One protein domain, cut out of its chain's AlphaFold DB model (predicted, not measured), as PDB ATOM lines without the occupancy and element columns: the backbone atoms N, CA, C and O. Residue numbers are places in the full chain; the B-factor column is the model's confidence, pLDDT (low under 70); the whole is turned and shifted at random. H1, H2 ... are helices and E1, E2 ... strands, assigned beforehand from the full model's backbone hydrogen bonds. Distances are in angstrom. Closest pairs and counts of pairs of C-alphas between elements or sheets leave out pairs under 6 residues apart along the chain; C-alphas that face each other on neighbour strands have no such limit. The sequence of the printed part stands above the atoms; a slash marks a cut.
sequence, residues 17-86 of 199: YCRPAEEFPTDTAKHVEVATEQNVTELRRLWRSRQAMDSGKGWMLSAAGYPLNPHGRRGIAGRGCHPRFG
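AT A GLANCE: This is residues 17 to 86 of the 199 residues of an uncharacterized protein of Teladorsagia circumcincta (UniProt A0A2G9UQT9). This model has little regular structure: mostly loops, with one long helix, H2, along one side, and a long loop, residues 54 to 76, that folds back from the helix's far end. The short H1 lies toward the opposite end of the long axis. The printed part has 70 residues, with named elements in the order H1, H2, E1 holding 25 of them, mostly helix. It is compact, with a radius of gyration of the C-alphas of 12.7 A and spans of 35 by 24 by 21 A.

IN THESE COORDINATES: H1 is residues 26 to 29, beginning at C-alpha 26 (240.293, 308.561, 263.512). H2 is residues 37 to 53, 24.8 A long. E1 is residues 77 to 80, ending at C-alpha 80 (235.292, 299.505, 277.828).

HOW THE PARTS SIT: H1 and H2 are apart, and E1 is apart from both. E1 pairs with no named strand. Residues 60 to 61 pair antiparallel with 67 to 68. In H2 every O i to N i+4 pair is within hydrogen-bond range; H1 is too short for one.

THE WHOLE: The C-alphas of Glu 22 and Gly 56, the two farthest apart, are 35.3 A apart. The printed part has no cut. The link H2 to E1 is long. Residues 54 to 57 have pLDDT under 70.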
ATOM      1  N   TYR A  17     238.552 295.442 280.666       96.94
ATOM      2  CA  TYR A  17     238.529 295.640 279.219       96.94
ATOM      3  C   TYR A  17     238.679 297.121 278.849       96.94
ATOM      4  O   TYR A  17     238.018 298.004 279.403       96.94
ATOM      5  N   CYS A  18     239.544 297.384 277.872       97.00
ATOM      6  CA  CYS A  18     239.733 298.685 277.242       97.00
ATOM      7  C   CYS A  18     239.829 298.462 275.736       97.00
ATOM      8  O   CYS A  18     240.754 297.790 275.281       97.00
ATOM      9  N   ARG A  19     238.902 299.040 274.970       95.94
ATOM     10  CA  ARG A  19     238.949 298.970 273.511       95.94
ATOM     11  C   ARG A  19     240.246 299.618 272.980       95.94
ATOM     12  O   ARG A  19     240.566 300.725 273.441       95.94
ATOM     13  N   PRO A  20     240.979 298.965 272.053       95.44
ATOM     14  CA  PRO A  20     242.163 299.531 271.403       95.44
ATOM     15  C   PRO A  20     241.851 300.841 270.678       95.44
ATOM     16  O   PRO A  20     240.738 301.023 270.188       95.44
ATOM     17  N   ALA A  21     242.818 301.759 270.614       93.75
ATOM     18  CA  ALA A  21     242.613 303.079 270.010       93.75
ATOM     19  C   ALA A  21     242.372 302.988 268.494       93.75
ATOM     20  O   ALA A  21     241.621 303.785 267.938       93.75
ATOM     21  N   GLU A  22     242.954 301.978 267.858       95.25
ATOM     22  CA  GLU A  22     242.907 301.694 266.424       95.25
ATOM     23  C   GLU A  22     241.507 301.265 265.962       95.25
ATOM     24  O   GLU A  22     241.171 301.390 264.788       95.25
ATOM     25  N   GLU A  23     240.668 300.789 266.887       94.50
ATOM     26  CA  GLU A  23     239.275 300.426 266.611       94.50
ATOM     27  C   GLU A  23     238.301 301.613 266.711       94.50
ATOM     28  O   GLU A  23     237.104 301.463 266.444       94.50
ATOM     29  N   PHE A  24     238.771 302.791 267.131       91.06
ATOM     30  CA  PHE A  24     237.958 304.003 267.146       91.06
ATOM     31  C   PHE A  24     238.056 304.744 265.807       91.06
ATOM     32  O   PHE A  24     239.087 304.690 265.140       91.06
ATOM     33  N   PRO A  25     237.022 305.523 265.428       89.88
ATOM     34  CA  PRO A  25     237.144 306.475 264.330       89.88
ATOM     35  C   PRO A  25     238.344 307.405 264.544       89.88
ATOM     36  O   PRO A  25     238.589 307.827 265.677       89.88
ATOM     37  N   THR A  26     239.040 307.782 263.471       87.56
ATOM     38  CA  THR A  26     240.293 308.561 263.512       87.56
ATOM     39  C   THR A  26     240.208 309.812 264.393       87.56
ATOM     40  O   THR A  26     241.105 310.084 265.192       87.56
ATOM     41  N   ASP A  27     239.090 310.538 264.332       83.62
ATOM     42  CA  ASP A  27     238.871 311.750 265.135       83.62
ATOM     43  C   ASP A  27     238.752 311.481 266.638       83.62
ATOM     44  O   ASP A  27     239.059 312.345 267.463       83.62
ATOM     45  N   THR A  28     238.304 310.284 267.005       80.25
ATOM     46  CA  THR A  28     238.164 309.858 268.399       80.25
ATOM     47  C   THR A  28     239.433 309.176 268.900       80.25
ATOM     48  O   THR A  28     239.814 309.420 270.041       80.25
ATOM     49  N   ALA A  29     240.112 308.393 268.052       87.19
ATOM     50  CA  ALA A  29     241.307 307.616 268.388       87.19
ATOM     51  C   ALA A  29     242.399 308.464 269.067       87.19
ATOM     52  O   ALA A  29     242.959 308.056 270.081       87.19
ATOM     53  N   LYS A  30     242.613 309.702 268.594       86.81
ATOM     54  CA  LYS A  30     243.584 310.655 269.171       86.81
ATOM     55  C   LYS A  30     243.301 311.075 270.620       86.81
ATOM     56  O   LYS A  30     244.171 311.630 271.281       86.81
ATOM     57  N   HIS A  31     242.084 310.851 271.109       85.62
ATOM     58  CA  HIS A  31     241.659 311.195 272.465       85.62
ATOM     59  C   HIS A  31     241.518 309.969 273.378       85.62
ATOM     60  O   HIS A  31     241.059 310.123 274.514       85.62
ATOM     61  N   VAL A  32     241.844 308.770 272.882       91.19
ATOM     62  CA  VAL A  32     241.714 307.515 273.627       91.19
ATOM     63  C   VAL A  32     242.884 307.357 274.599       91.19
ATOM     64  O   VAL A  32     244.050 307.402 274.217       91.19
ATOM     65  N   GLU A  33     242.581 307.114 275.871       91.94
ATOM     66  CA  GLU A  33     243.578 306.856 276.912       91.94
ATOM     67  C   GLU A  33     244.037 305.393 276.865       91.94
ATOM     68  O   GLU A  33     243.438 304.509 277.484       91.94
ATOM     69  N   VAL A  34     245.099 305.095 276.118       92.44
ATOM     70  CA  VAL A  34     245.623 303.724 275.993       92.44
ATOM     71  C   VAL A  34     246.062 303.190 277.361       92.44
ATOM     72  O   VAL A  34     246.860 303.819 278.052       92.44
ATOM     73  N   ALA A  35     245.549 302.022 277.757       89.44
ATOM     74  CA  ALA A  35     245.737 301.453 279.093       89.44
ATOM     75  C   ALA A  35     247.066 300.683 279.241       89.44
ATOM     76  O   ALA A  35     247.074 299.532 279.671       89.44
ATOM     77  N   THR A  36     248.189 301.309 278.878       91.25
ATOM     78  CA  THR A  36     249.528 300.791 279.208       91.25
ATOM     79  C   THR A  36     249.812 300.970 280.701       91.25
ATOM     80  O   THR A  36     249.206 301.820 281.357       91.25
ATOM     81  N   GLU A  37     250.749 300.204 281.259       89.12
ATOM     82  CA  GLU A  37     251.107 300.293 282.684       89.12
ATOM     83  C   GLU A  37     251.556 301.706 283.094       89.12
ATOM     84  O   GLU A  37     251.103 302.248 284.109       89.12
ATOM     85  N   GLN A  38     252.381 302.342 282.259       90.50
ATOM     86  CA  GLN A  38     252.842 303.713 282.468       90.50
ATOM     87  C   GLN A  38     251.675 304.710 282.447       90.50
ATOM     88  O   GLN A  38     251.524 305.500 283.381       90.50
ATOM     89  N   ASN A  39     250.799 304.633 281.439       90.00
ATOM     90  CA  ASN A  39     249.657 305.543 281.314       90.00
ATOM     91  C   ASN A  39     248.673 305.381 282.470       90.00
ATOM     92  O   ASN A  39     248.162 306.363 282.998       90.00
ATOM     93  N   VAL A  40     248.415 304.144 282.895       89.94
ATOM     94  CA  VAL A  40     247.537 303.850 284.030       89.94
ATOM     95  C   VAL A  40     248.119 304.401 285.335       89.94
ATOM     96  O   VAL A  40     247.372 304.909 286.173       89.94
ATOM     97  N   THR A  41     249.439 304.338 285.514       91.38
ATOM     98  CA  THR A  41     250.118 304.913 286.683       91.38
ATOM     99  C   THR A  41     249.966 306.434 286.720       91.38
ATOM    100  O   THR A  41     249.532 306.986 287.736       91.38
ATOM    101  N   GLU A  42     250.231 307.100 285.594       92.19
ATOM    102  CA  GLU A  42     250.033 308.544 285.418       92.19
ATOM    103  C   GLU A  42     248.570 308.938 285.678       92.19
ATOM    104  O   GLU A  42     248.272 309.867 286.427       92.19
ATOM    105  N   LEU A  43     247.632 308.167 285.129       91.88
ATOM    106  CA  LEU A  43     246.199 308.382 285.277       91.88
ATOM    107  C   LEU A  43     245.758 308.326 286.741       91.88
ATOM    108  O   LEU A  43     245.075 309.232 287.217       91.88
ATOM    109  N   ARG A  44     246.182 307.301 287.486       91.94
ATOM    110  CA  ARG A  44     245.890 307.175 288.926       91.94
ATOM    111  C   ARG A  44     246.458 308.357 289.714       91.94
ATOM    112  O   ARG A  44     245.806 308.846 290.635       91.94
ATOM    113  N   ARG A  45     247.653 308.842 289.351       91.88
ATOM    114  CA  ARG A  45     248.266 310.040 289.953       91.88
ATOM    115  C   ARG A  45     247.406 311.283 289.711       91.88
ATOM    116  O   ARG A  45     247.101 312.004 290.662       91.88
ATOM    117  N   LEU A  46     246.970 311.502 288.469       90.38
ATOM    118  CA  LEU A  46     246.112 312.630 288.095       90.38
ATOM    119  C   LEU A  46     244.759 312.586 288.812       90.38
ATOM    120  O   LEU A  46     244.316 313.601 289.346       90.38
ATOM    121  N   TRP A  47     244.112 311.423 288.874       89.88
ATOM    122  CA  TRP A  47     242.822 311.270 289.549       89.88
ATOM    123  C   TRP A  47     242.904 311.510 291.056       89.88
ATOM    124  O   TRP A  47     242.038 312.191 291.601       89.88
ATOM    125  N   ARG A  48     243.962 311.035 291.727       90.06
ATOM    126  CA  ARG A  48     244.196 311.340 293.150       90.06
ATOM    127  C   ARG A  48     244.401 312.832 293.387       90.06
ATOM    128  O   ARG A  48     243.818 313.386 294.313       90.06
ATOM    129  N   SER A  49     245.173 313.492 292.521       88.12
ATOM    130  CA  SER A  49     245.349 314.947 292.582       88.12
ATOM    131  C   SER A  49     244.018 315.685 292.397       88.12
ATOM    132  O   SER A  49     243.717 316.591 293.167       88.12
ATOM    133  N   ARG A  50     243.176 315.256 291.446       84.31
ATOM    134  CA  ARG A  50     241.826 315.815 291.258       84.31
ATOM    135  C   ARG A  50     240.934 315.602 292.470       84.31
ATOM    136  O   ARG A  50     240.257 316.534 292.870       84.31
ATOM    137  N   GLN A  51     240.946 314.417 293.077       83.94
ATOM    138  CA  GLN A  51     240.123 314.133 294.254       83.94
ATOM    139  C   GLN A  51     240.458 315.064 295.429       83.94
ATOM    140  O   GLN A  51     239.556 315.469 296.156       83.94
ATOM    141  N   ALA A  52     241.731 315.435 295.587       80.88
ATOM    142  CA  ALA A  52     242.152 316.397 296.601       80.88
ATOM    143  C   ALA A  52     241.644 317.829 296.331       80.88
ATOM    144  O   ALA A  52     241.477 318.593 297.276       80.88
ATOM    145  N   MET A  53     241.398 318.191 295.064       77.81
ATOM    146  CA  MET A  53     240.939 319.527 294.655       77.81
ATOM    147  C   MET A  53     239.411 319.640 294.506       77.81
ATOM    148  O   MET A  53     238.840 320.680 294.804       77.81
ATOM    149  N   ASP A  54     238.746 318.581 294.041       69.62
ATOM    150  CA  ASP A  54     237.315 318.523 293.706       69.62
ATOM    151  C   ASP A  54     236.512 317.717 294.755       69.62
ATOM    152  O   ASP A  54     235.651 316.900 294.401       69.62
ATOM    153  N   SER A  55     236.795 317.899 296.051       57.75
ATOM    154  CA  SER A  55     236.149 317.179 297.162       57.75
ATOM    155  C   SER A  55     234.645 317.503 297.274       57.75
ATOM    156  O   SER A  55     234.204 318.295 298.097       57.75
ATOM    157  N   GLY A  56     233.826 316.895 296.412       56.56
ATOM    158  CA  GLY A  56     232.375 317.112 296.395       56.56
ATOM    159  C   GLY A  56     231.630 316.707 295.120       56.56
ATOM    160  O   GLY A  56     230.404 316.728 295.112       56.56
ATOM    161  N   LYS A  57     232.309 316.304 294.034       64.25
ATOM    162  CA  LYS A  57     231.658 316.064 292.723       64.25
ATOM    163  C   LYS A  57     230.984 314.694 292.525       64.25
ATOM    164  O   LYS A  57     230.809 314.260 291.390       64.25
ATOM    165  N   GLY A  58     230.576 314.014 293.596       71.19
ATOM    166  CA  GLY A  58     229.727 312.813 293.501       71.19
ATOM    167  C   GLY A  58     230.372 311.575 292.855       71.19
ATOM    168  O   GLY A  58     229.678 310.598 292.592       71.19
ATOM    169  N   TRP A  59     231.686 311.588 292.619       81.06
ATOM    170  CA  TRP A  59     232.470 310.428 292.191       81.06
ATOM    171  C   TRP A  59     233.554 310.109 293.226       81.06
ATOM    172  O   TRP A  59     233.958 310.962 294.018       81.06
ATOM    173  N   MET A  60     234.020 308.862 293.233       89.12
ATOM    174  CA  MET A  60     235.037 308.366 294.166       89.12
ATOM    175  C   MET A  60     236.158 307.660 293.408       89.12
ATOM    176  O   MET A  60     236.027 307.394 292.215       89.12
ATOM    177  N   LEU A  61     237.253 307.341 294.098       92.50
ATOM    178  CA  LEU A  61     238.316 306.499 293.557       92.50
ATOM    179  C   LEU A  61     238.288 305.110 294.193       92.50
ATOM    180  O   LEU A  61     237.976 304.962 295.373       92.50
ATOM    181  N   SER A  62     238.662 304.093 293.420       91.44
ATOM    182  CA  SER A  62     238.992 302.775 293.951       91.44
ATOM    183  C   SER A  62     240.295 302.834 294.749       91.44
ATOM    184  O   SER A  62     241.096 303.757 294.582       91.44
ATOM    185  N   ALA A  63     240.573 301.808 295.559       88.88
ATOM    186  CA  ALA A  63     241.850 301.693 296.273       88.88
ATOM    187  C   ALA A  63     243.065 301.737 295.319       88.88
ATOM    188  O   ALA A  63     244.109 302.310 295.637       88.88
ATOM    189  N   ALA A  64     242.906 301.209 294.101       89.38
ATOM    190  CA  ALA A  64     243.925 301.264 293.057       89.38
ATOM    191  C   ALA A  64     244.075 302.658 292.411       89.38
ATOM    192  O   ALA A  64     245.022 302.876 291.662       89.38
ATOM    193  N   GLY A  65     243.191 303.615 292.709       91.88
ATOM    194  CA  GLY A  65     243.218 304.982 292.181       91.88
ATOM    195  C   GLY A  65     242.455 305.179 290.870       91.88
ATOM    196  O   GLY A  65     242.677 306.185 290.201       91.88
ATOM    197  N   TYR A  66     241.586 304.242 290.476       93.75
ATOM    198  CA  TYR A  66     240.704 304.433 289.319       93.75
ATOM    199  C   TYR A  66     239.459 305.228 289.706       93.75
ATOM    200  O   TYR A  66     238.936 304.991 290.794       93.75
ATOM    201  N   PRO A  67     238.935 306.100 288.830       94.44
ATOM    202  CA  PRO A  67     237.624 306.698 289.047       94.44
ATOM    203  C   PRO A  67     236.551 305.611 289.098       94.44
ATOM    204  O   PRO A  67     236.608 304.652 288.334       94.44
ATOM    205  N   LEU A  68     235.590 305.753 290.005       94.56
ATOM    206  CA  LEU A  68     234.453 304.855 290.168       94.56
ATOM    207  C   LEU A  68     233.194 305.508 289.610       94.56
ATOM    208  O   LEU A  68     232.893 306.659 289.933       94.56
ATOM    209  N   ASN A  69     232.451 304.755 288.803       95.00
ATOM    210  CA  ASN A  69     231.198 305.202 288.205       95.00
ATOM    211  C   ASN A  69     230.207 305.676 289.289       95.00
ATOM    212  O   ASN A  69     229.894 304.890 290.190       95.00
ATOM    213  N   PRO A  70     229.678 306.913 289.211       93.12
ATOM    214  CA  PRO A  70     228.718 307.444 290.182       93.12
ATOM    215  C   PRO A  70     227.455 306.588 290.358       93.12
ATOM    216  O   PRO A  70     226.874 306.566 291.438       93.12
ATOM    217  N   HIS A  71     227.054 305.835 289.328       92.75
ATOM    218  CA  HIS A  71     225.893 304.936 289.366       92.75
ATOM    219  C   HIS A  71     226.218 303.526 289.881       92.75
ATOM    220  O   HIS A  71     225.415 302.598 289.731       92.75
ATOM    221  N   GLY A  72     227.400 303.332 290.465       94.12
ATOM    222  CA  GLY A  72     227.799 302.053 291.031       94.12
ATOM    223  C   GLY A  72     228.425 301.081 290.029       94.12
ATOM    224  O   GLY A  72     228.724 301.419 288.885       94.12
ATOM    225  N   ARG A  73     228.605 299.845 290.492       95.88
ATOM    226  CA  ARG A  73     229.149 298.710 289.741       95.88
ATOM    227  C   ARG A  73     228.318 298.414 288.493       95.88
ATOM    228  O   ARG A  73     227.085 298.394 288.542       95.88
ATOM    229  N   ARG A  74     229.022 298.137 287.400       95.62
ATOM    230  CA  ARG A  74     228.525 297.752 286.073       95.62
ATOM    231  C   ARG A  74     228.915 296.321 285.698       95.62
ATOM    232  O   ARG A  74     228.368 295.783 284.745       95.62
ATOM    233  N   GLY A  75     229.826 295.694 286.445       95.69
ATOM    234  CA  GLY A  75     230.277 294.323 286.191       95.69
ATOM    235  C   GLY A  75     231.435 294.220 285.199       95.69
ATOM    236  O   GLY A  75     231.818 293.113 284.838       95.69
ATOM    237  N   ILE A  76     232.009 295.348 284.779       96.81
ATOM    238  CA  ILE A  76     233.159 295.412 283.876       96.81
ATOM    239  C   ILE A  76     234.083 296.548 284.319       96.81
ATOM    240  O   ILE A  76     233.642 297.677 284.524       96.81
ATOM    241  N   ALA A  77     235.367 296.250 284.490       96.75
ATOM    242  CA  ALA A  77     236.404 297.226 284.795       96.75
ATOM    243  C   ALA A  77     237.113 297.698 283.520       96.75
ATOM    244  O   ALA A  77     237.018 297.091 282.457       96.75
ATOM    245  N   GLY A  78     237.866 298.788 283.645       96.56
ATOM    246  CA  GLY A  78     238.520 299.433 282.505       96.56
ATOM    247  C   GLY A  78     237.604 300.466 281.859       96.56
ATOM    248  O   GLY A  78     236.568 300.814 282.420       96.56
ATOM    249  N   ARG A  79     237.984 301.000 280.700       96.12
ATOM    250  CA  ARG A  79     237.179 302.012 279.994       96.12
ATOM    251  C   ARG A  79     236.080 301.418 279.122       96.12
ATOM    252  O   ARG A  79     235.216 302.150 278.652       96.12
ATOM    253  N   GLY A  80     236.137 300.118 278.843       96.44
ATOM    254  CA  GLY A  80     235.292 299.505 277.828       96.44
ATOM    255  C   GLY A  80     235.439 300.230 276.492       96.44
ATOM    256  O   GLY A  80     236.554 300.418 276.001       96.44
ATOM    257  N   CYS A  81     234.312 300.677 275.939       94.50
ATOM    258  CA  CYS A  81     234.244 301.405 274.670       94.50
ATOM    259  C   CYS A  81     234.329 302.935 274.816       94.50
ATOM    260  O   CYS A  81     234.184 303.644 273.822       94.50
ATOM    261  N   HIS A  82     234.540 303.466 276.022       95.06
ATOM    262  CA  HIS A  82     234.732 304.903 276.226       95.06
ATOM    263  C   HIS A  82     236.152 305.338 275.872       95.06
ATOM    264  O   HIS A  82     237.079 304.617 276.220       95.06
ATOM    265  N   PRO A  83     236.380 306.518 275.271       92.44
ATOM    266  CA  PRO A  83     237.734 307.007 275.007       92.44
ATOM    267  C   PRO A  83     238.583 307.219 276.271       92.44
ATOM    268  O   PRO A  83     239.775 306.927 276.251       92.44
ATOM    269  N   ARG A  84     237.994 307.680 277.382       93.12
ATOM    270  CA  ARG A  84     238.718 308.054 278.616       93.12
ATOM    271  C   ARG A  84     238.219 307.297 279.843       93.12
ATOM    272  O   ARG A  84     237.088 306.816 279.856       93.12
ATOM    273  N   PHE A  85     239.048 307.191 280.879       94.25
ATOM    274  CA  PHE A  85     238.589 306.782 282.204       94.25
ATOM    275  C   PHE A  85     237.831 307.944 282.853       94.25
ATOM    276  O   PHE A  85     238.139 309.117 282.650       94.25
ATOM    277  N   GLY A  86     236.841 307.611 283.669       93.38
ATOM    278  CA  GLY A  86     235.950 308.560 284.313       93.38
ATOM    279  C   GLY A  86     234.876 309.107 283.373       93.38
ATOM    280  O   GLY A  86     234.319 308.380 282.548       93.38
TER     281      GLY A  86